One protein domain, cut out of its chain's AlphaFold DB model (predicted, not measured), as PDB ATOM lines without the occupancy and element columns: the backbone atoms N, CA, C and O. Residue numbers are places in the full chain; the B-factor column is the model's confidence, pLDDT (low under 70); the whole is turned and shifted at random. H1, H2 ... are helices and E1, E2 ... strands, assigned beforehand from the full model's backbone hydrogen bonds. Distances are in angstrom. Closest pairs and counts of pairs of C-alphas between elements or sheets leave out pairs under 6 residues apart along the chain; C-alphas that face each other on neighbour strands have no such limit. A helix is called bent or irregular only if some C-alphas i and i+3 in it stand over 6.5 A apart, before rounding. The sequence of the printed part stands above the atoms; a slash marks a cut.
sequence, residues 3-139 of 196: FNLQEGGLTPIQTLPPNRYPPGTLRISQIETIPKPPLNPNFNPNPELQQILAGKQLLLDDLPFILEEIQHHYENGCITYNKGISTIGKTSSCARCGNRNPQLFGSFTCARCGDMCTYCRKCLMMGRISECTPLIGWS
ATOM      1  N   PHE A   3      36.012 -43.321  38.333       94.56
ATOM      2  CA  PHE A   3      36.762 -42.076  38.377       94.56
ATOM      3  C   PHE A   3      36.800 -41.460  36.986       94.56
ATOM      4  O   PHE A   3      36.887 -42.182  35.988       94.56
ATOM      5  N   ASN A   4      36.755 -40.136  36.930       93.88
ATOM      6  CA  ASN A   4      37.207 -39.387  35.773       93.88
ATOM      7  C   ASN A   4      38.715 -39.140  35.924       93.88
ATOM      8  O   ASN A   4      39.157 -38.732  36.999       93.88
ATOM      9  N   LEU A   5      39.483 -39.435  34.878       92.62
ATOM     10  CA  LEU A   5      40.922 -39.196  34.826       92.62
ATOM     11  C   LEU A   5      41.163 -37.961  33.959       92.62
ATOM     12  O   LEU A   5      40.805 -37.957  32.784       92.62
ATOM     13  N   GLN A   6      41.771 -36.934  34.542       88.12
ATOM     14  CA  GLN A   6      42.160 -35.701  33.859       88.12
ATOM     15  C   GLN A   6      43.660 -35.465  34.063       88.12
ATOM     16  O   GLN A   6      44.256 -36.054  34.967       88.12
ATOM     17  N   GLU A   7      44.277 -34.600  33.251       76.00
ATOM     18  CA  GLU A   7      45.737 -34.375  33.258       76.00
ATOM     19  C   GLU A   7      46.307 -33.987  34.640       76.00
ATOM     20  O   GLU A   7      47.478 -34.241  34.907       76.00
ATOM     21  N   GLY A   8      45.481 -33.444  35.545       78.56
ATOM     22  CA  GLY A   8      45.888 -33.029  36.894       78.56
ATOM     23  C   GLY A   8      45.417 -33.909  38.057       78.56
ATOM     24  O   GLY A   8      45.794 -33.632  39.194       78.56
ATOM     25  N   GLY A   9      44.594 -34.945  37.839       90.50
ATOM     26  CA  GLY A   9      43.997 -35.661  38.968       90.50
ATOM     27  C   GLY A   9      42.906 -36.674  38.637       90.50
ATOM     28  O   GLY A   9      42.513 -36.882  37.489       90.50
ATOM     29  N   LEU A  10      42.411 -37.311  39.696       94.19
ATOM     30  CA  LEU A  10      41.235 -38.174  39.692       94.19
ATOM     31  C   LEU A  10      40.056 -37.500  40.380       94.19
ATOM     32  O   LEU A  10      40.191 -36.995  41.492       94.19
ATOM     33  N   THR A  11      38.878 -37.604  39.771       94.31
ATOM     34  CA  THR A  11      37.619 -37.208  40.412       94.31
ATOM     35  C   THR A  11      36.703 -38.425  40.537       94.31
ATOM     36  O   THR A  11      36.356 -39.031  39.517       94.31
ATOM     37  N   PRO A  12      36.309 -38.833  41.755       93.00
ATOM     38  CA  PRO A  12      35.376 -39.928  41.956       93.00
ATOM     39  C   PRO A  12      33.980 -39.525  41.475       93.00
ATOM     40  O   PRO A  12      33.496 -38.432  41.750       93.00
ATOM     41  N   ILE A  13      33.312 -40.425  40.760       89.19
ATOM     42  CA  ILE A  13      31.957 -40.192  40.260       89.19
ATOM     43  C   ILE A  13      30.943 -40.711  41.272       89.19
ATOM     44  O   ILE A  13      30.923 -41.905  41.593       89.19
ATOM     45  N   GLN A  14      30.060 -39.821  41.720       78.94
ATOM     46  CA  GLN A  14      28.844 -40.209  42.420       78.94
ATOM     47  C   GLN A  14      27.839 -40.750  41.405       78.94
ATOM     48  O   GLN A  14      27.446 -40.081  40.452       78.94
ATOM     49  N   THR A  15      27.459 -42.009  41.580       70.38
ATOM     50  CA  THR A  15      26.565 -42.700  40.657       70.38
ATOM     51  C   THR A  15      25.125 -42.238  40.888       70.38
ATOM     52  O   THR A  15      24.422 -42.815  41.718       70.38
ATOM     53  N   LEU A  16      24.682 -41.206  40.168       67.44
ATOM     54  CA  LEU A  16      23.317 -40.674  40.250       67.44
ATOM     55  C   LEU A  16      22.512 -41.004  38.975       67.44
ATOM     56  O   LEU A  16      23.083 -41.103  37.886       67.44
ATOM     57  N   PRO A  17      21.185 -41.219  39.070       65.88
ATOM     58  CA  PRO A  17      20.315 -41.310  37.895       65.88
ATOM     59  C   PRO A  17      20.352 -40.011  37.063       65.88
ATOM     60  O   PRO A  17      20.515 -38.943  37.651       65.88
ATOM     61  N   PRO A  18      20.166 -40.054  35.726       69.19
ATOM     62  CA  PRO A  18      19.836 -41.218  34.892       69.19
ATOM     63  C   PRO A  18      21.057 -42.033  34.429       69.19
ATOM     64  O   PRO A  18      20.906 -43.194  34.056       69.19
ATOM     65  N   ASN A  19      22.266 -41.469  34.475       71.62
ATOM     66  CA  ASN A  19      23.480 -42.123  33.989       71.62
ATOM     67  C   ASN A  19      24.359 -42.602  35.147       71.62
ATOM     68  O   ASN A  19      25.310 -41.939  35.558       71.62
ATOM     69  N   ARG A  20      24.039 -43.793  35.661       77.19
ATOM     70  CA  ARG A  20      24.716 -44.368  36.831       77.19
ATOM     71  C   ARG A  20      26.213 -44.619  36.591       77.19
ATOM     72  O   ARG A  20      26.973 -44.617  37.554       77.19
ATOM     73  N   TYR A  21      26.635 -44.820  35.337       84.44
ATOM     74  CA  TYR A  21      28.022 -45.125  34.965       84.44
ATOM     75  C   TYR A  21      28.415 -44.377  33.675       84.44
ATOM     76  O   TYR A  21      28.357 -44.957  32.590       84.44
ATOM     77  N   PRO A  22      28.813 -43.096  33.767       84.19
ATOM     78  CA  PRO A  22      29.114 -42.290  32.589       84.19
ATOM     79  C   PRO A  22      30.221 -42.900  31.706       84.19
ATOM     80  O   PRO A  22      31.212 -43.413  32.248       84.19
ATOM     81  N   PRO A  23      30.094 -42.839  30.363       85.00
ATOM     82  CA  PRO A  23      31.142 -43.271  29.439       85.00
ATOM     83  C   PRO A  23      32.482 -42.573  29.713       85.00
ATOM     84  O   PRO A  23      32.511 -41.435  30.174       85.00
ATOM     85  N   GLY A  24      33.596 -43.255  29.438       87.69
ATOM     86  CA  GLY A  24      34.951 -42.713  29.637       87.69
ATOM     87  C   GLY A  24      35.466 -42.747  31.082       87.69
ATOM     88  O   GLY A  24      36.636 -42.471  31.319       87.69
ATOM     89  N   THR A  25      34.637 -43.137  32.053       92.62
ATOM     90  CA  THR A  25      35.065 -43.283  33.454       92.62
ATOM     91  C   THR A  25      35.734 -44.637  33.702       92.62
ATOM     92  O   THR A  25      35.366 -45.646  33.094       92.62
ATOM     93  N   LEU A  26      36.681 -44.696  34.640       94.00
ATOM     94  CA  LEU A  26      37.516 -45.873  34.910       94.00
ATOM     95  C   LEU A  26      37.390 -46.350  36.361       94.00
ATOM     96  O   LEU A  26      37.197 -45.562  37.281       94.00
ATOM     97  N   ARG A  27      37.537 -47.653  36.606       94.56
ATOM     98  CA  ARG A  27      37.802 -48.192  37.951       94.56
ATOM     99  C   ARG A  27      39.239 -47.865  38.347       94.56
ATOM    100  O   ARG A  27      40.120 -47.865  37.493       94.56
ATOM    101  N   ILE A  28      39.512 -47.699  39.641       95.50
ATOM    102  CA  ILE A  28      40.874 -47.378  40.099       95.50
ATOM    103  C   ILE A  28      41.927 -48.415  39.671       95.50
ATOM    104  O   ILE A  28      43.060 -48.053  39.368       95.50
ATOM    105  N   SER A  29      41.562 -49.698  39.571       94.81
ATOM    106  CA  SER A  29      42.466 -50.743  39.075       94.81
ATOM    107  C   SER A  29      42.852 -50.591  37.598       94.81
ATOM    108  O   SER A  29      43.904 -51.093  37.214       94.81
ATOM    109  N   GLN A  30      42.020 -49.930  36.783       93.88
ATOM    110  CA  GLN A  30      42.242 -49.720  35.344       93.88
ATOM    111  C   GLN A  30      43.174 -48.537  35.055       93.88
ATOM    112  O   GLN A  30      43.660 -48.401  33.941       93.88
ATOM    113  N   ILE A  31      43.425 -47.685  36.047       93.31
ATOM    114  CA  ILE A  31      44.287 -46.511  35.913       93.31
ATOM    115  C   ILE A  31      45.725 -46.976  36.112       93.31
ATOM    116  O   ILE A  31      46.074 -47.371  37.220       93.31
ATOM    117  N   GLU A  32      46.560 -46.987  35.073       90.06
ATOM    118  CA  GLU A  32      47.933 -47.514  35.159       90.06
ATOM    119  C   GLU A  32      48.746 -46.803  36.244       90.06
ATOM    120  O   GLU A  32      49.107 -47.428  37.251       90.06
ATOM    121  N   THR A  33      48.907 -45.491  36.084       91.06
ATOM    122  CA  THR A  33      49.566 -44.593  37.031       91.06
ATOM    123  C   THR A  33      48.523 -43.663  37.628       91.06
ATOM    124  O   THR A  33      47.894 -42.897  36.906       91.06
ATOM    125  N   ILE A  34      48.323 -43.738  38.946       92.69
ATOM    126  CA  ILE A  34      47.386 -42.852  39.642       92.69
ATOM    127  C   ILE A  34      48.038 -41.469  39.797       92.69
ATOM    128  O   ILE A  34      49.085 -41.388  40.448       92.69
ATOM    129  N   PRO A  35      47.439 -40.397  39.240       92.94
ATOM    130  CA  PRO A  35      47.923 -39.040  39.439       92.94
ATOM    131  C   PRO A  35      47.951 -38.667  40.920       92.94
ATOM    132  O   PRO A  35      47.026 -38.984  41.678       92.94
ATOM    133  N   LYS A  36      49.007 -37.962  41.316       92.00
ATOM    134  CA  LYS A  36      49.170 -37.394  42.653       92.00
ATOM    135  C   LYS A  36      49.277 -35.878  42.506       92.00
ATOM    136  O   LYS A  36      50.315 -35.423  42.022       92.00
ATOM    137  N   PRO A  37      48.228 -35.120  42.861       93.25
ATOM    138  CA  PRO A  37      48.286 -33.668  42.839       93.25
ATOM    139  C   PRO A  37      49.447 -33.157  43.710       93.25
ATOM    140  O   PRO A  37      49.750 -33.773  44.739       93.25
ATOM    141  N   PRO A  38      50.134 -32.076  43.302       93.69
ATOM    142  CA  PRO A  38      51.184 -31.480  44.116       93.69
ATOM    143  C   PRO A  38      50.599 -30.939  45.425       93.69
ATOM    144  O   PRO A  38      49.460 -30.477  45.465       93.69
ATOM    145  N   LEU A  39      51.394 -30.980  46.496       94.88
ATOM    146  CA  LEU A  39      50.982 -30.441  47.790       94.88
ATOM    147  C   LEU A  39      50.782 -28.924  47.687       94.88
ATOM    148  O   LEU A  39      51.714 -28.201  47.334       94.88
ATOM    149  N   ASN A  40      49.586 -28.447  48.029       94.75
ATOM    150  CA  ASN A  40      49.300 -27.020  48.116       94.75
ATOM    151  C   ASN A  40      49.765 -26.475  49.483       94.75
ATOM    152  O   ASN A  40      49.161 -26.816  50.500       94.75
ATOM    153  N   PRO A  41      50.794 -25.606  49.541       91.38
ATOM    154  CA  PRO A  41      51.314 -25.088  50.809       91.38
ATOM    155  C   PRO A  41      50.345 -24.143  51.534       91.38
ATOM    156  O   PRO A  41      50.508 -23.920  52.729       91.38
ATOM    157  N   ASN A  42      49.350 -23.589  50.836       93.62
ATOM    158  CA  ASN A  42      48.369 -22.661  51.409       93.62
ATOM    159  C   ASN A  42      47.091 -23.363  51.890       93.62
ATOM    160  O   ASN A  42      46.160 -22.705  52.351       93.62
ATOM    161  N   PHE A  43      47.009 -24.684  51.728       94.56
ATOM    162  CA  PHE A  43      45.853 -25.453  52.150       94.56
ATOM    163  C   PHE A  43      45.991 -25.861  53.618       94.56
ATOM    164  O   PHE A  43      47.006 -26.428  54.017       94.56
ATOM    165  N   ASN A  44      44.949 -25.599  54.408       93.88
ATOM    166  CA  ASN A  44      44.877 -26.023  55.801       93.88
ATOM    167  C   ASN A  44      44.093 -27.339  55.882       93.88
ATOM    168  O   ASN A  44      42.866 -27.306  55.764       93.88
ATOM    169  N   PRO A  45      44.768 -28.488  56.061       94.12
ATOM    170  CA  PRO A  45      44.084 -29.766  56.120       94.12
ATOM    171  C   PRO A  45      43.231 -29.908  57.377       94.12
ATOM    172  O   PRO A  45      43.577 -29.414  58.450       94.12
ATOM    173  N   ASN A  46      42.158 -30.679  57.253       94.69
ATOM    174  CA  ASN A  46      41.347 -31.117  58.369       94.69
ATOM    175  C   ASN A  46      42.194 -31.991  59.323       94.69
ATOM    176  O   ASN A  46      42.661 -33.066  58.920       94.69
ATOM    177  N   PRO A  47      42.399 -31.560  60.581       93.56
ATOM    178  CA  PRO A  47      43.280 -32.254  61.515       93.56
ATOM    179  C   PRO A  47      42.738 -33.629  61.924       93.56
ATOM    180  O   PRO A  47      43.519 -34.547  62.155       93.56
ATOM    181  N   GLU A  48      41.419 -33.816  61.979       94.62
ATOM    182  CA  GLU A  48      40.822 -35.107  62.332       94.62
ATOM    183  C   GLU A  48      41.050 -36.135  61.215       94.62
ATOM    184  O   GLU A  48      41.476 -37.266  61.467       94.62
ATOM    185  N   LEU A  49      40.862 -35.711  59.962       94.88
ATOM    186  CA  LEU A  49      41.140 -36.527  58.782       94.88
ATOM    187  C   LEU A  49      42.629 -36.895  58.688       94.88
ATOM    188  O   LEU A  49      42.960 -38.052  58.413       94.88
ATOM    189  N   GLN A  50      43.521 -35.940  58.976       95.19
ATOM    190  CA  GLN A  50      44.964 -36.171  59.068       95.19
ATOM    191  C   GLN A  50      45.295 -37.225  60.131       95.19
ATOM    192  O   GLN A  50      46.019 -38.172  59.834       95.19
ATOM    193  N   GLN A  51      44.761 -37.098  61.349       93.06
ATOM    194  CA  GLN A  51      45.033 -38.033  62.448       93.06
ATOM    195  C   GLN A  51      44.516 -39.448  62.158       93.06
ATOM    196  O   GLN A  51      45.207 -40.431  62.426       93.06
ATOM    197  N   ILE A  52      43.327 -39.572  61.560       95.00
ATOM    198  CA  ILE A  52      42.744 -40.872  61.198       95.00
ATOM    199  C   ILE A  52      43.569 -41.570  60.111       95.00
ATOM    200  O   ILE A  52      43.795 -42.781  60.191       95.00
ATOM    201  N   LEU A  53      44.022 -40.831  59.095       95.81
ATOM    202  CA  LEU A  53      44.754 -41.394  57.959       95.81
ATOM    203  C   LEU A  53      46.271 -41.482  58.179       95.81
ATOM    204  O   LEU A  53      46.951 -42.163  57.407       95.81
ATOM    205  N   ALA A  54      46.817 -40.838  59.212       92.88
ATOM    206  CA  ALA A  54      48.240 -40.887  59.523       92.88
ATOM    207  C   ALA A  54      48.713 -42.337  59.716       92.88
ATOM    208  O   ALA A  54      48.280 -43.055  60.618       92.88
ATOM    209  N   GLY A  55      49.600 -42.790  58.824       90.50
ATOM    210  CA  GLY A  55      50.130 -44.156  58.827       90.50
ATOM    211  C   GLY A  55      49.111 -45.247  58.467       90.50
ATOM    212  O   GLY A  55      49.411 -46.429  58.637       90.50
ATOM    213  N   LYS A  56      47.918 -44.893  57.971       93.31
ATOM    214  CA  LYS A  56      46.855 -45.844  57.617       93.31
ATOM    215  C   LYS A  56      46.431 -45.703  56.155       93.31
ATOM    216  O   LYS A  56      46.592 -44.665  55.520       93.31
ATOM    217  N   GLN A  57      45.858 -46.785  55.632       94.94
ATOM    218  CA  GLN A  57      45.122 -46.792  54.371       94.94
ATOM    219  C   GLN A  57      43.751 -47.418  54.607       94.94
ATOM    220  O   GLN A  57      43.663 -48.602  54.941       94.94
ATOM    221  N   LEU A  58      42.693 -46.625  54.458       96.38
ATOM    222  CA  LEU A  58      41.329 -47.008  54.829       96.38
ATOM    223  C   LEU A  58      40.407 -47.079  53.610       96.38
ATOM    224  O   LEU A  58      40.719 -46.557  52.536       96.38
ATOM    225  N   LEU A  59      39.274 -47.765  53.764       95.75
ATOM    226  CA  LEU A  59      38.195 -47.697  52.785       95.75
ATOM    227  C   LEU A  59      37.471 -46.362  52.928       95.75
ATOM    228  O   LEU A  59      37.389 -45.812  54.019       95.75
ATOM    229  N   LEU A  60      36.867 -45.891  51.838       94.12
ATOM    230  CA  LEU A  60      35.972 -44.733  51.898       94.12
ATOM    231  C   LEU A  60      34.833 -44.942  52.911       94.12
ATOM    232  O   LEU A  60      34.484 -44.018  53.626       94.12
ATOM    233  N   ASP A  61      34.287 -46.160  52.987       91.81
ATOM    234  CA  ASP A  61      33.176 -46.478  53.895       91.81
ATOM    235  C   ASP A  61      33.593 -46.509  55.377       91.81
ATOM    236  O   ASP A  61      32.730 -46.478  56.249       91.81
ATOM    237  N   ASP A  62      34.898 -46.588  55.661       93.62
ATOM    238  CA  ASP A  62      35.441 -46.606  57.025       93.62
ATOM    239  C   ASP A  62      35.780 -45.187  57.522       93.62
ATOM    240  O   ASP A  62      36.189 -45.013  58.670       93.62
ATOM    241  N   LEU A  63      35.655 -44.170  56.659       94.94
ATOM    242  CA  LEU A  63      35.949 -42.782  56.990       94.94
ATOM    243  C   LEU A  63      34.667 -42.049  57.406       94.94
ATOM    244  O   LEU A  63      33.693 -42.063  56.654       94.94
ATOM    245  N   PRO A  64      34.664 -41.332  58.546       95.50
ATOM    246  CA  PRO A  64      33.519 -40.536  58.991       95.50
ATOM    247  C   PRO A  64      33.412 -39.191  58.243       95.50
ATOM    248  O   PRO A  64      32.975 -38.195  58.808       95.50
ATOM    249  N   PHE A  65      33.820 -39.144  56.970       95.50
ATOM    250  CA  PHE A  65      33.859 -37.930  56.154       95.50
ATOM    251  C   PHE A  65      33.174 -38.161  54.813       95.50
ATOM    252  O   PHE A  65      33.245 -39.246  54.231       95.50
ATOM    253  N   ILE A  66      32.524 -37.117  54.307       94.81
ATOM    254  CA  ILE A  66      31.887 -37.147  52.992       94.81
ATOM    255  C   ILE A  66      32.937 -37.161  51.873       94.81
ATOM    256  O   ILE A  66      34.085 -36.746  52.050       94.81
ATOM    257  N   LEU A  67      32.537 -37.644  50.698       93.81
ATOM    258  CA  LEU A  67      33.439 -37.808  49.559       93.81
ATOM    259  C   LEU A  67      34.017 -36.471  49.079       93.81
ATOM    260  O   LEU A  67      35.162 -36.429  48.646       93.81
ATOM    261  N   GLU A  68      33.236 -35.400  49.167       95.00
ATOM    262  CA  GLU A  68      33.612 -34.042  48.781       95.00
ATOM    263  C   GLU A  68      34.785 -33.531  49.623       95.00
ATOM    264  O   GLU A  68      35.741 -32.992  49.072       95.00
ATOM    265  N   GLU A  69      34.761 -33.776  50.937       96.44
ATOM    266  CA  GLU A  69      35.846 -33.416  51.858       96.44
ATOM    267  C   GLU A  69      37.132 -34.172  51.498       96.44
ATOM    268  O   GLU A  69      38.206 -33.583  51.365       96.44
ATOM    269  N   ILE A  70      37.022 -35.483  51.269       96.75
ATOM    270  CA  ILE A  70      38.154 -36.334  50.874       96.75
ATOM    271  C   ILE A  70      38.720 -35.884  49.523       96.75
ATOM    272  O   ILE A  70      39.938 -35.809  49.349       96.75
ATOM    273  N   GLN A  71      37.845 -35.555  48.574       96.31
ATOM    274  CA  GLN A  71      38.236 -35.084  47.255       96.31
ATOM    275  C   GLN A  71      38.943 -33.729  47.327       96.31
ATOM    276  O   GLN A  71      39.983 -33.561  46.693       96.31
ATOM    277  N   HIS A  72      38.447 -32.800  48.145       96.44
ATOM    278  CA  HIS A  72      39.075 -31.499  48.348       96.44
ATOM    279  C   HIS A  72      40.504 -31.636  48.896       96.44
ATOM    280  O   HIS A  72      41.430 -30.962  48.442       96.44
ATOM    281  N   HIS A  73      40.727 -32.573  49.820       97.06
ATOM    282  CA  HIS A  73      42.063 -32.877  50.339       97.06
ATOM    283  C   HIS A  73      42.961 -33.580  49.315       97.06
ATOM    284  O   HIS A  73      44.172 -33.354  49.304       97.06
ATOM    285  N   TYR A  74      42.397 -34.434  48.457       96.88
ATOM    286  CA  TYR A  74      43.134 -35.062  47.359       96.88
ATOM    287  C   TYR A  74      43.628 -34.014  46.355       96.88
ATOM    288  O   TYR A  74      44.805 -34.017  46.005       96.88
ATOM    289  N   GLU A  75      42.765 -33.080  45.952       96.06
ATOM    290  CA  GLU A  75      43.093 -32.001  45.008       96.06
ATOM    291  C   GLU A  75      44.201 -31.075  45.527       96.06
ATOM    292  O   GLU A  75      44.983 -30.550  44.739       96.06
ATOM    293  N   ASN A  76      44.321 -30.937  46.850       96.44
ATOM    294  CA  ASN A  76      45.385 -30.178  47.508       96.44
ATOM    295  C   ASN A  76      46.635 -31.019  47.853       96.44
ATOM    296  O   ASN A  76      47.532 -30.536  48.546       96.44
ATOM    297  N   GLY A  77      46.711 -32.274  47.396       95.69
ATOM    298  CA  GLY A  77      47.868 -33.157  47.582       95.69
ATOM    299  C   GLY A  77      48.012 -33.755  48.989       95.69
ATOM    300  O   GLY A  77      49.027 -34.387  49.294       95.69
ATOM    301  N   CYS A  78      47.011 -33.600  49.860       96.56
ATOM    302  CA  CYS A  78      47.023 -34.152  51.218       96.56
ATOM    303  C   CYS A  78      46.558 -35.612  51.292       96.56
ATOM    304  O   CYS A  78      46.890 -36.312  52.250       96.56
ATOM    305  N   ILE A  79      45.810 -36.079  50.291       97.12
ATOM    306  CA  ILE A  79      45.307 -37.452  50.196       97.12
ATOM    307  C   ILE A  79      45.831 -38.139  48.940       97.12
ATOM    308  O   ILE A  79      46.019 -37.527  47.893       97.12
ATOM    309  N   THR A  80      45.992 -39.457  49.031       96.00
ATOM    310  CA  THR A  80      46.231 -40.333  47.885       96.00
ATOM    311  C   THR A  80      45.128 -41.366  47.736       96.00
ATOM    312  O   THR A  80      44.680 -41.980  48.707       96.00
ATOM    313  N   TYR A  81      44.755 -41.620  46.485       97.00
ATOM    314  CA  TYR A  81      43.996 -42.802  46.104       97.00
ATOM    315  C   TYR A  81      44.960 -43.911  45.681       97.00
ATOM    316  O   TYR A  81      45.841 -43.699  44.853       97.00
ATOM    317  N   ASN A  82      44.785 -45.112  46.226       96.00
ATOM    318  CA  ASN A  82      45.591 -46.281  45.888       96.00
ATOM    319  C   ASN A  82      44.700 -47.444  45.442       96.00
ATOM    320  O   ASN A  82      43.555 -47.582  45.879       96.00
ATOM    321  N   LYS A  83      45.219 -48.314  44.568       96.44
ATOM    322  CA  LYS A  83      44.489 -49.502  44.099       96.44
ATOM    323  C   LYS A  83      44.279 -50.476  45.257       96.44
ATOM    324  O   LYS A  83      45.247 -50.910  45.871       96.44
ATOM    325  N   GLY A  84      43.039 -50.902  45.499       95.56
ATOM    326  CA  GLY A  84      42.766 -51.981  46.451       95.56
ATOM    327  C   GLY A  84      43.227 -53.361  45.955       95.56
ATOM    328  O   GLY A  84      43.736 -54.176  46.730       95.56
ATOM    329  N   ILE A  85      43.071 -53.617  44.653       96.44
ATOM    330  CA  ILE A  85      43.577 -54.810  43.962       96.44
ATOM    331  C   ILE A  85      44.391 -54.357  42.758       96.44
ATOM    332  O   ILE A  85      43.910 -53.574  41.938       96.44
ATOM    333  N   SER A  86      45.612 -54.870  42.651       93.19
ATOM    334  CA  SER A  86      46.457 -54.736  41.470       93.19
ATOM    335  C   SER A  86      46.545 -56.077  40.750       93.19
ATOM    336  O   SER A  86      46.626 -57.128  41.385       93.19
ATOM    337  N   THR A  87      46.531 -56.042  39.422       89.06
ATOM    338  CA  THR A  87      46.709 -57.229  38.582       89.06
ATOM    339  C   THR A  87      47.866 -56.965  37.637       89.06
ATOM    340  O   THR A  87      47.850 -55.979  36.906       89.06
ATOM    341  N   ILE A  88      48.880 -57.827  37.680       83.69
ATOM    342  CA  ILE A  88      50.026 -57.794  36.769       83.69
ATOM    343  C   ILE A  88      50.019 -59.116  36.004       83.69
ATOM    344  O   ILE A  88      50.219 -60.188  36.581       83.69
ATOM    345  N   GLY A  89      49.724 -59.051  34.705       83.44
ATOM    346  CA  GLY A  89      49.496 -60.240  33.885       83.44
ATOM    347  C   GLY A  89      48.330 -61.076  34.424       83.44
ATOM    348  O   GLY A  89      47.204 -60.596  34.505       83.44
ATOM    349  N   LYS A  90      48.602 -62.327  34.811       82.19
ATOM    350  CA  LYS A  90      47.606 -63.248  35.398       82.19
ATOM    351  C   LYS A  90      47.576 -63.230  36.931       82.19
ATOM    352  O   LYS A  90      46.786 -63.952  37.534       82.19
ATOM    353  N   THR A  91      48.442 -62.440  37.564       88.00
ATOM    354  CA  THR A  91      48.619 -62.455  39.016       88.00
ATOM    355  C   THR A  91      47.937 -61.249  39.638       88.00
ATOM    356  O   THR A  91      48.352 -60.110  39.420       88.00
ATOM    357  N   SER A  92      46.915 -61.502  40.452       93.56
ATOM    358  CA  SER A  92      46.264 -60.479  41.271       93.56
ATOM    359  C   SER A  92      46.865 -60.428  42.674       93.56
ATOM    360  O   SER A  92      47.180 -61.456  43.275       93.56
ATOM    361  N   SER A  93      46.990 -59.220  43.216       96.62
ATOM    362  CA  SER A  93      47.472 -58.954  44.566       96.62
ATOM    363  C   SER A  93      46.538 -57.977  45.274       96.62
ATOM    364  O   SER A  93      46.162 -56.942  44.727       96.62
ATOM    365  N   CYS A  94      46.163 -58.291  46.512       96.94
ATOM    366  CA  CYS A  94      45.414 -57.372  47.366       96.94
ATOM    367  C   CYS A  94      46.380 -56.445  48.109       96.94
ATOM    368  O   CYS A  94      47.238 -56.927  48.846       96.94
ATOM    369  N   ALA A  95      46.206 -55.130  47.966       95.44
ATOM    370  CA  ALA A  95      47.070 -54.139  48.604       95.44
ATOM    371  C   ALA A  95      46.885 -54.057  50.129       95.44
ATOM    372  O   ALA A  95      47.825 -53.709  50.830       95.44
ATOM    373  N   ARG A  96      45.711 -54.433  50.663       94.69
ATOM    374  CA  ARG A  96      45.463 -54.387  52.116       94.69
ATOM    375  C   ARG A  96      46.026 -55.581  52.879       94.69
ATOM    376  O   ARG A  96      46.660 -55.402  53.905       94.69
ATOM    377  N   CYS A  97      45.737 -56.806  52.431       94.75
ATOM    378  CA  CYS A  97      46.105 -58.025  53.172       94.75
ATOM    379  C   CYS A  97      47.253 -58.823  52.537       94.75
ATOM    380  O   CYS A  97      47.594 -59.897  53.027       94.75
ATOM    381  N   GLY A  98      47.785 -58.370  51.399       95.00
ATOM    382  CA  GLY A  98      48.856 -59.061  50.682       95.00
ATOM    383  C   GLY A  98      48.447 -60.384  50.025       95.00
ATOM    384  O   GLY A  98      49.318 -61.130  49.581       95.00
ATOM    385  N   ASN A  99      47.150 -60.719  49.948       96.31
ATOM    386  CA  ASN A  99      46.710 -61.957  49.303       96.31
ATOM    387  C   ASN A  99      47.150 -62.002  47.835       96.31
ATOM    388  O   ASN A  99      46.786 -61.115  47.068       96.31
ATOM    389  N   ARG A 100      47.841 -63.078  47.454       95.44
ATOM    390  CA  ARG A 100      48.217 -63.395  46.066       95.44
ATOM    391  C   ARG A 100      47.669 -64.738  45.585       95.44
ATOM    392  O   ARG A 100      47.895 -65.110  44.442       95.44
ATOM    393  N   ASN A 101      46.960 -65.478  46.444       94.94
ATOM    394  CA  ASN A 101      46.378 -66.763  46.073       94.94
ATOM    395  C   ASN A 101      45.141 -66.531  45.179       94.94
ATOM    396  O   ASN A 101      44.164 -65.957  45.681       94.94
ATOM    397  N   PRO A 102      45.142 -67.001  43.912       93.25
ATOM    398  CA  PRO A 102      44.018 -66.851  42.986       93.25
ATOM    399  C   PRO A 102      42.692 -67.398  43.531       93.25
ATOM    400  O   PRO A 102      41.648 -66.790  43.327       93.25
ATOM    401  N   GLN A 103      42.726 -68.490  44.304       95.12
ATOM    402  CA  GLN A 103      41.530 -69.126  44.880       95.12
ATOM    403  C   GLN A 103      40.847 -68.267  45.957       95.12
ATOM    404  O   GLN A 103      39.674 -68.455  46.287       95.12
ATOM    405  N   LEU A 104      41.577 -67.301  46.518       95.94
ATOM    406  CA  LEU A 104      41.067 -66.352  47.508       95.94
ATOM    407  C   LEU A 104      40.606 -65.033  46.876       95.94
ATOM    408  O   LEU A 104      40.295 -64.079  47.595       95.94
ATOM    409  N   PHE A 105      40.512 -64.991  45.548       96.81
ATOM    410  CA  PHE A 105      39.789 -63.965  44.819       96.81
ATOM    411  C   PHE A 105      38.459 -64.526  44.307       96.81
ATOM    412  O   PHE A 105      38.347 -65.694  43.945       96.81
ATOM    413  N   GLY A 106      37.422 -63.696  44.338       95.56
ATOM    414  CA  GLY A 106      36.131 -63.991  43.719       95.56
ATOM    415  C   GLY A 106      35.742 -62.878  42.758       95.56
ATOM    416  O   GLY A 106      36.315 -61.792  42.823       95.56
ATOM    417  N   SER A 107      34.747 -63.128  41.913       95.94
ATOM    418  CA  SER A 107      34.210 -62.138  40.976       95.94
ATOM    419  C   SER A 107      32.706 -61.980  41.173       95.94
ATOM    420  O   SER A 107      32.025 -62.927  41.560       95.94
ATOM    421  N   PHE A 108      32.189 -60.774  40.947       95.12
ATOM    422  CA  PHE A 108      30.764 -60.461  41.082       95.12
ATOM    423  C   PHE A 108      30.380 -59.265  40.207       95.12
ATOM    424  O   PHE A 108      31.231 -58.450  39.847       95.12
ATOM    425  N   THR A 109      29.092 -59.127  39.898       95.19
ATOM    426  CA  THR A 109      28.528 -57.937  39.244       95.19
ATOM    427  C   THR A 109      28.443 -56.790  40.250       95.19
ATOM    428  O   THR A 109      27.649 -56.828  41.194       95.19
ATOM    429  N   CYS A 110      29.286 -55.772  40.094       93.25
ATOM    430  CA  CYS A 110      29.472 -54.744  41.108       93.25
ATOM    431  C   CYS A 110      28.533 -53.551  40.921       93.25
ATOM    432  O   CYS A 110      28.706 -52.749  40.008       93.25
ATOM    433  N   ALA A 111      27.622 -53.329  41.871       90.25
ATOM    434  CA  ALA A 111      26.733 -52.162  41.847       90.25
ATOM    435  C   ALA A 111      27.475 -50.807  41.945       90.25
ATOM    436  O   ALA A 111      26.981 -49.802  41.441       90.25
ATOM    437  N   ARG A 112      28.679 -50.765  42.545       89.19
ATOM    438  CA  ARG A 112      29.465 -49.521  42.711       89.19
ATOM    439  C   ARG A 112      30.153 -49.032  41.438       89.19
ATOM    440  O   ARG A 112      30.643 -47.907  41.421       89.19
ATOM    441  N   CYS A 113      30.332 -49.880  40.431       91.69
ATOM    442  CA  CYS A 113      30.973 -49.470  39.177       91.69
ATOM    443  C   CYS A 113      30.284 -49.995  37.918       91.69
ATOM    444  O   CYS A 113      30.685 -49.589  36.837       91.69
ATOM    445  N   GLY A 114      29.294 -50.877  38.040       90.12
ATOM    446  CA  GLY A 114      28.544 -51.449  36.920       90.12
ATOM    447  C   GLY A 114      29.218 -52.643  36.239       90.12
ATOM    448  O   GLY A 114      28.557 -53.360  35.499       90.12
ATOM    449  N   ASP A 115      30.496 -52.900  36.524       91.38
ATOM    450  CA  ASP A 115      31.288 -53.948  35.868       91.38
ATOM    451  C   ASP A 115      31.373 -55.236  36.703       91.38
ATOM    452  O   ASP A 115      31.121 -55.248  37.913       91.38
ATOM    453  N   MET A 116      31.831 -56.325  36.078       94.81
ATOM    454  CA  MET A 116      32.339 -57.486  36.808       94.81
ATOM    455  C   MET A 116      33.619 -57.087  37.561       94.81
ATOM    456  O   MET A 116      34.621 -56.728  36.937       94.81
ATOM    457  N   CYS A 117      33.591 -57.127  38.894       95.06
ATOM    458  CA  CYS A 117      34.749 -56.846  39.741       95.06
ATOM    459  C   CYS A 117      35.286 -58.105  40.393       95.06
ATOM    460  O   CYS A 117      34.533 -58.875  40.990       95.06
ATOM    461  N   THR A 118      36.607 -58.214  40.406       95.88
ATOM    462  CA  THR A 118      37.320 -59.113  41.310       95.88
ATOM    463  C   THR A 118      37.386 -58.502  42.714       95.88
ATOM    464  O   THR A 118      37.554 -57.287  42.863       95.88
ATOM    465  N   TYR A 119      37.262 -59.325  43.754       96.75
ATOM    466  CA  TYR A 119      37.401 -58.936  45.159       96.75
ATOM    467  C   TYR A 119      38.208 -59.955  45.962       96.75
ATOM    468  O   TYR A 119      38.267 -61.137  45.625       96.75
ATOM    469  N   CYS A 120      38.825 -59.501  47.052       97.56
ATOM    470  CA  CYS A 120      39.597 -60.362  47.941       97.56
ATOM    471  C   CYS A 120      38.712 -60.975  49.040       97.56
ATOM    472  O   CYS A 120      38.142 -60.254  49.860       97.56
ATOM    473  N   ARG A 121      38.649 -62.312  49.108       96.81
ATOM    474  CA  ARG A 121      37.851 -63.052  50.105       96.81
ATOM    475  C   ARG A 121      38.401 -62.920  51.527       96.81
ATOM    476  O   ARG A 121      37.614 -62.803  52.459       96.81
ATOM    477  N   LYS A 122      39.729 -62.825  51.699       96.44
ATOM    478  CA  LYS A 122      40.367 -62.572  53.014       96.44
ATOM    479  C   LYS A 122      39.945 -61.246  53.646       96.44
ATOM    480  O   LYS A 122      40.043 -61.068  54.850       96.44
ATOM    481  N   CYS A 123      39.511 -60.303  52.819       95.81
ATOM    482  CA  CYS A 123      39.181 -58.955  53.236       95.81
ATOM    483  C   CYS A 123      37.707 -58.778  53.627       95.81
ATOM    484  O   CYS A 123      37.360 -57.729  54.151       95.81
ATOM    485  N   LEU A 124      36.838 -59.769  53.406       92.38
ATOM    486  CA  LEU A 124      35.390 -59.602  53.566       92.38
ATOM    487  C   LEU A 124      34.971 -59.087  54.951       92.38
ATOM    488  O   LEU A 124      34.180 -58.149  55.016       92.38
ATOM    489  N   MET A 125      35.538 -59.639  56.027       89.44
ATOM    490  CA  MET A 125      35.171 -59.275  57.406       89.44
ATOM    491  C   MET A 125      35.561 -57.842  57.794       89.44
ATOM    492  O   MET A 125      34.940 -57.269  58.676       89.44
ATOM    493  N   MET A 126      36.560 -57.256  57.130       86.69
ATOM    494  CA  MET A 126      37.044 -55.891  57.389       86.69
ATOM    495  C   MET A 126      36.580 -54.911  56.300       86.69
ATOM    496  O   MET A 126      37.267 -53.945  55.995       86.69
ATOM    497  N   GLY A 127      35.497 -55.223  55.591       91.50
ATOM    498  CA  GLY A 127      35.053 -54.455  54.429       91.50
ATOM    499  C   GLY A 127      35.678 -54.947  53.121       91.50
ATOM    500  O   GLY A 127      36.888 -55.151  52.986       91.50
ATOM    501  N   ARG A 128      34.826 -55.178  52.121       94.00
ATOM    502  CA  ARG A 128      35.208 -55.805  50.850       94.00
ATOM    503  C   ARG A 128      36.093 -54.883  50.007       94.00
ATOM    504  O   ARG A 128      35.628 -53.888  49.453       94.00
ATOM    505  N   ILE A 129      37.326 -55.316  49.760       95.94
ATOM    506  CA  ILE A 129      38.209 -54.697  48.766       95.94
ATOM    507  C   ILE A 129      38.020 -55.358  47.411       95.94
ATOM    508  O   ILE A 129      38.171 -56.573  47.276       95.94
ATOM    509  N   SER A 130      37.706 -54.530  46.419       96.00
ATOM    510  CA  SER A 130      37.515 -54.919  45.023       96.00
ATOM    511  C   SER A 130      38.392 -54.071  44.101       96.00
ATOM    512  O   SER A 130      38.933 -53.048  44.510       96.00
ATOM    513  N   GLU A 131      38.476 -54.450  42.832       95.88
ATOM    514  CA  GLU A 131      39.160 -53.690  41.769       95.88
ATOM    515  C   GLU A 131      38.722 -52.220  41.663       95.88
ATOM    516  O   GLU A 131      39.510 -51.334  41.342       95.88
ATOM    517  N   CYS A 132      37.453 -51.941  41.955       95.19
ATOM    518  CA  CYS A 132      36.901 -50.591  41.919       95.19
ATOM    519  C   CYS A 132      36.953 -49.854  43.270       95.19
ATOM    520  O   CYS A 132      36.361 -48.777  43.381       95.19
ATOM    521  N   THR A 133      37.571 -50.444  44.296       95.69
ATOM    522  CA  THR A 133      37.653 -49.879  45.649       95.69
ATOM    523  C   THR A 133      38.977 -49.129  45.814       95.69
ATOM    524  O   THR A 133      40.030 -49.775  45.772       95.69
ATOM    525  N   PRO A 134      38.955 -47.797  45.998       96.31
ATOM    526  CA  PRO A 134      40.150 -47.050  46.360       96.31
ATOM    527  C   PRO A 134      40.512 -47.277  47.830       96.31
ATOM    528  O   PRO A 134      39.633 -47.376  48.686       96.31
ATOM    529  N   LEU A 135      41.811 -47.340  48.106       97.06
ATOM    530  CA  LEU A 135      42.370 -47.187  49.444       97.06
ATOM    531  C   LEU A 135      42.812 -45.736  49.617       97.06
ATOM    532  O   LEU A 135      43.608 -45.238  48.817       97.06
ATOM    533  N   ILE A 136      42.277 -45.078  50.639       97.56
ATOM    534  CA  ILE A 136      42.524 -43.670  50.945       97.56
ATOM    535  C   ILE A 136      43.685 -43.603  51.927       97.56
ATOM    536  O   ILE A 136      43.623 -44.234  52.980       97.56
ATOM    537  N   GLY A 137      44.745 -42.880  51.577       96.81
ATOM    538  CA  GLY A 137      45.910 -42.692  52.442       96.81
ATOM    539  C   GLY A 137      46.302 -41.228  52.565       96.81
ATOM    540  O   GLY A 137      45.978 -40.420  51.695       96.81
ATOM    541  N   TRP A 138      47.033 -40.903  53.627       96.56
ATOM    542  CA  TRP A 138      47.582 -39.568  53.851       96.56
ATOM    543  C   TRP A 138      48.884 -39.341  53.070       96.56
ATOM    544  O   TRP A 138      49.757 -40.210  53.050       96.56
ATOM    545  N   SER A 139      49.027 -38.171  52.450       94.75
ATOM    546  CA  SER A 139      50.260 -37.703  51.792       94.75
ATOM    547  C   SER A 139      50.645 -36.266  52.140       94.75
ATOM    548  O   SER A 139      51.658 -35.778  51.646       94.75
TER     549      SER A 139
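This is residues 3 to 139 of the 196 residues of an uncharacterized protein of Neobacillus notoginsengisoli (UniProt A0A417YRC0). Picture two joined lobes: one is built on a small three-strand sheet, E3, E9 and E4, with H2 over it, H1 grazing it and the hairpin E1 and E2 near H2; the other holds two strand hairpins, E5 with E6 and E7 with E8, and the short helix H3. E4 runs on into E5 from the first lobe to the second, and the chain comes back after H3 to lay E9 between E3 and E4. The printed part has 137 residues with three named helices and nine named strands, in the order E1 E2 H1 E3 H2 E4 E5 E6 E7 E8 H3 E9; under half of the residues are in them, and the class is mixed, helices and strands. Both the three-strand sheet, in the order E3, E9, E4, and the three hairpins are antiparallel. The whole is compact, with a radius of gyration of the C-alphas of 15.1 A and spans of 47 by 36 by 27 A.

Begin with the sheet. Find C-alpha 79 at (45.307, -37.452, 50.196); from there E4, residues 79 to 83, runs 13.5 A to C-alpha 83 at (44.489, -49.502, 44.099). Its neighbour E9, residues 134 to 138, covers 12.9 A and ends at C-alpha 138 at (47.582, -39.568, 53.851), while E3 is residues 57 to 59. Look at residues 67 to 75 for H2, 12.2 A long, and at residues 47 to 53 for H1. E1 is residues 3 to 6, beginning at C-alpha 3 at (36.762, -42.076, 38.377), and E2 is residues 9 to 13, 12.9 A long. Past E4 you find E5 at residues 85 to 88, E6 at 91 to 94, E7 at 105 to 109 with 13.9 A, E8 at 116 to 120 with 13.6 A, and H3 at 121 to 126.

In the sheet E9 is the inner strand, and E3 and E4 are the edge strands. Between E9 and E4 look at N 80 and O 137, 2.8 A apart and within hydrogen-bond range; between E3 and E9, at N 136 and O 58, 2.9 A. E3, H2 and E4 form a split strand-helix-strand unit, two strands of one sheet joined through a helix, with E9 between them in the sheet, and its crossover is right-handed. H2 is on the sheet over E4 at a height of 8.7 A, but only just, on a local plane fitted to 6 C-alphas; it stands up from the sheet at 45 degrees. H1 is on the sheet too but only grazes it, with residues 49 to 53. Outward from H2, its closest C-alpha pair with E2 is Glu 75 and Gly 9, 7.1 A. In the hairpin E1 and E2, N 4 and O 11 are 2.8 A apart. E4 and E5 meet only through their link, at 55 degrees. In the hairpin E5 and E6, find N 93 and O 86 at 2.8 A; in the hairpin E7 and E8, N 119 and O 106 at 2.8 A. The closest C-alphas of E6 and E8 are those of Cys 94 and Cys 120, 6.6 A. H3 is not on the three-strand sheet, and H1 and H2 are apart, only just, at 8.5 A. In H1 and H2 every O i to N i+4 pair is within hydrogen-bond range; in H3 it is 0 of 2, with 2 of 3 O i to N i+3 pairs within range. H3 is irregular: C-alphas 122 and 125 are 7.6 A apart.

The two C-alphas farthest apart are those of Asn 42 and Gln 103, 47.4 A. The printed part has no cut. The one long link is E2 to H1, and its residues 14 to 46 hold no named element; their C-alphas lie 6 to 25 A from the mean of all C-alphas. The mean pLDDT of the printed part is 92.4, and residues 16 to 18 are under 70.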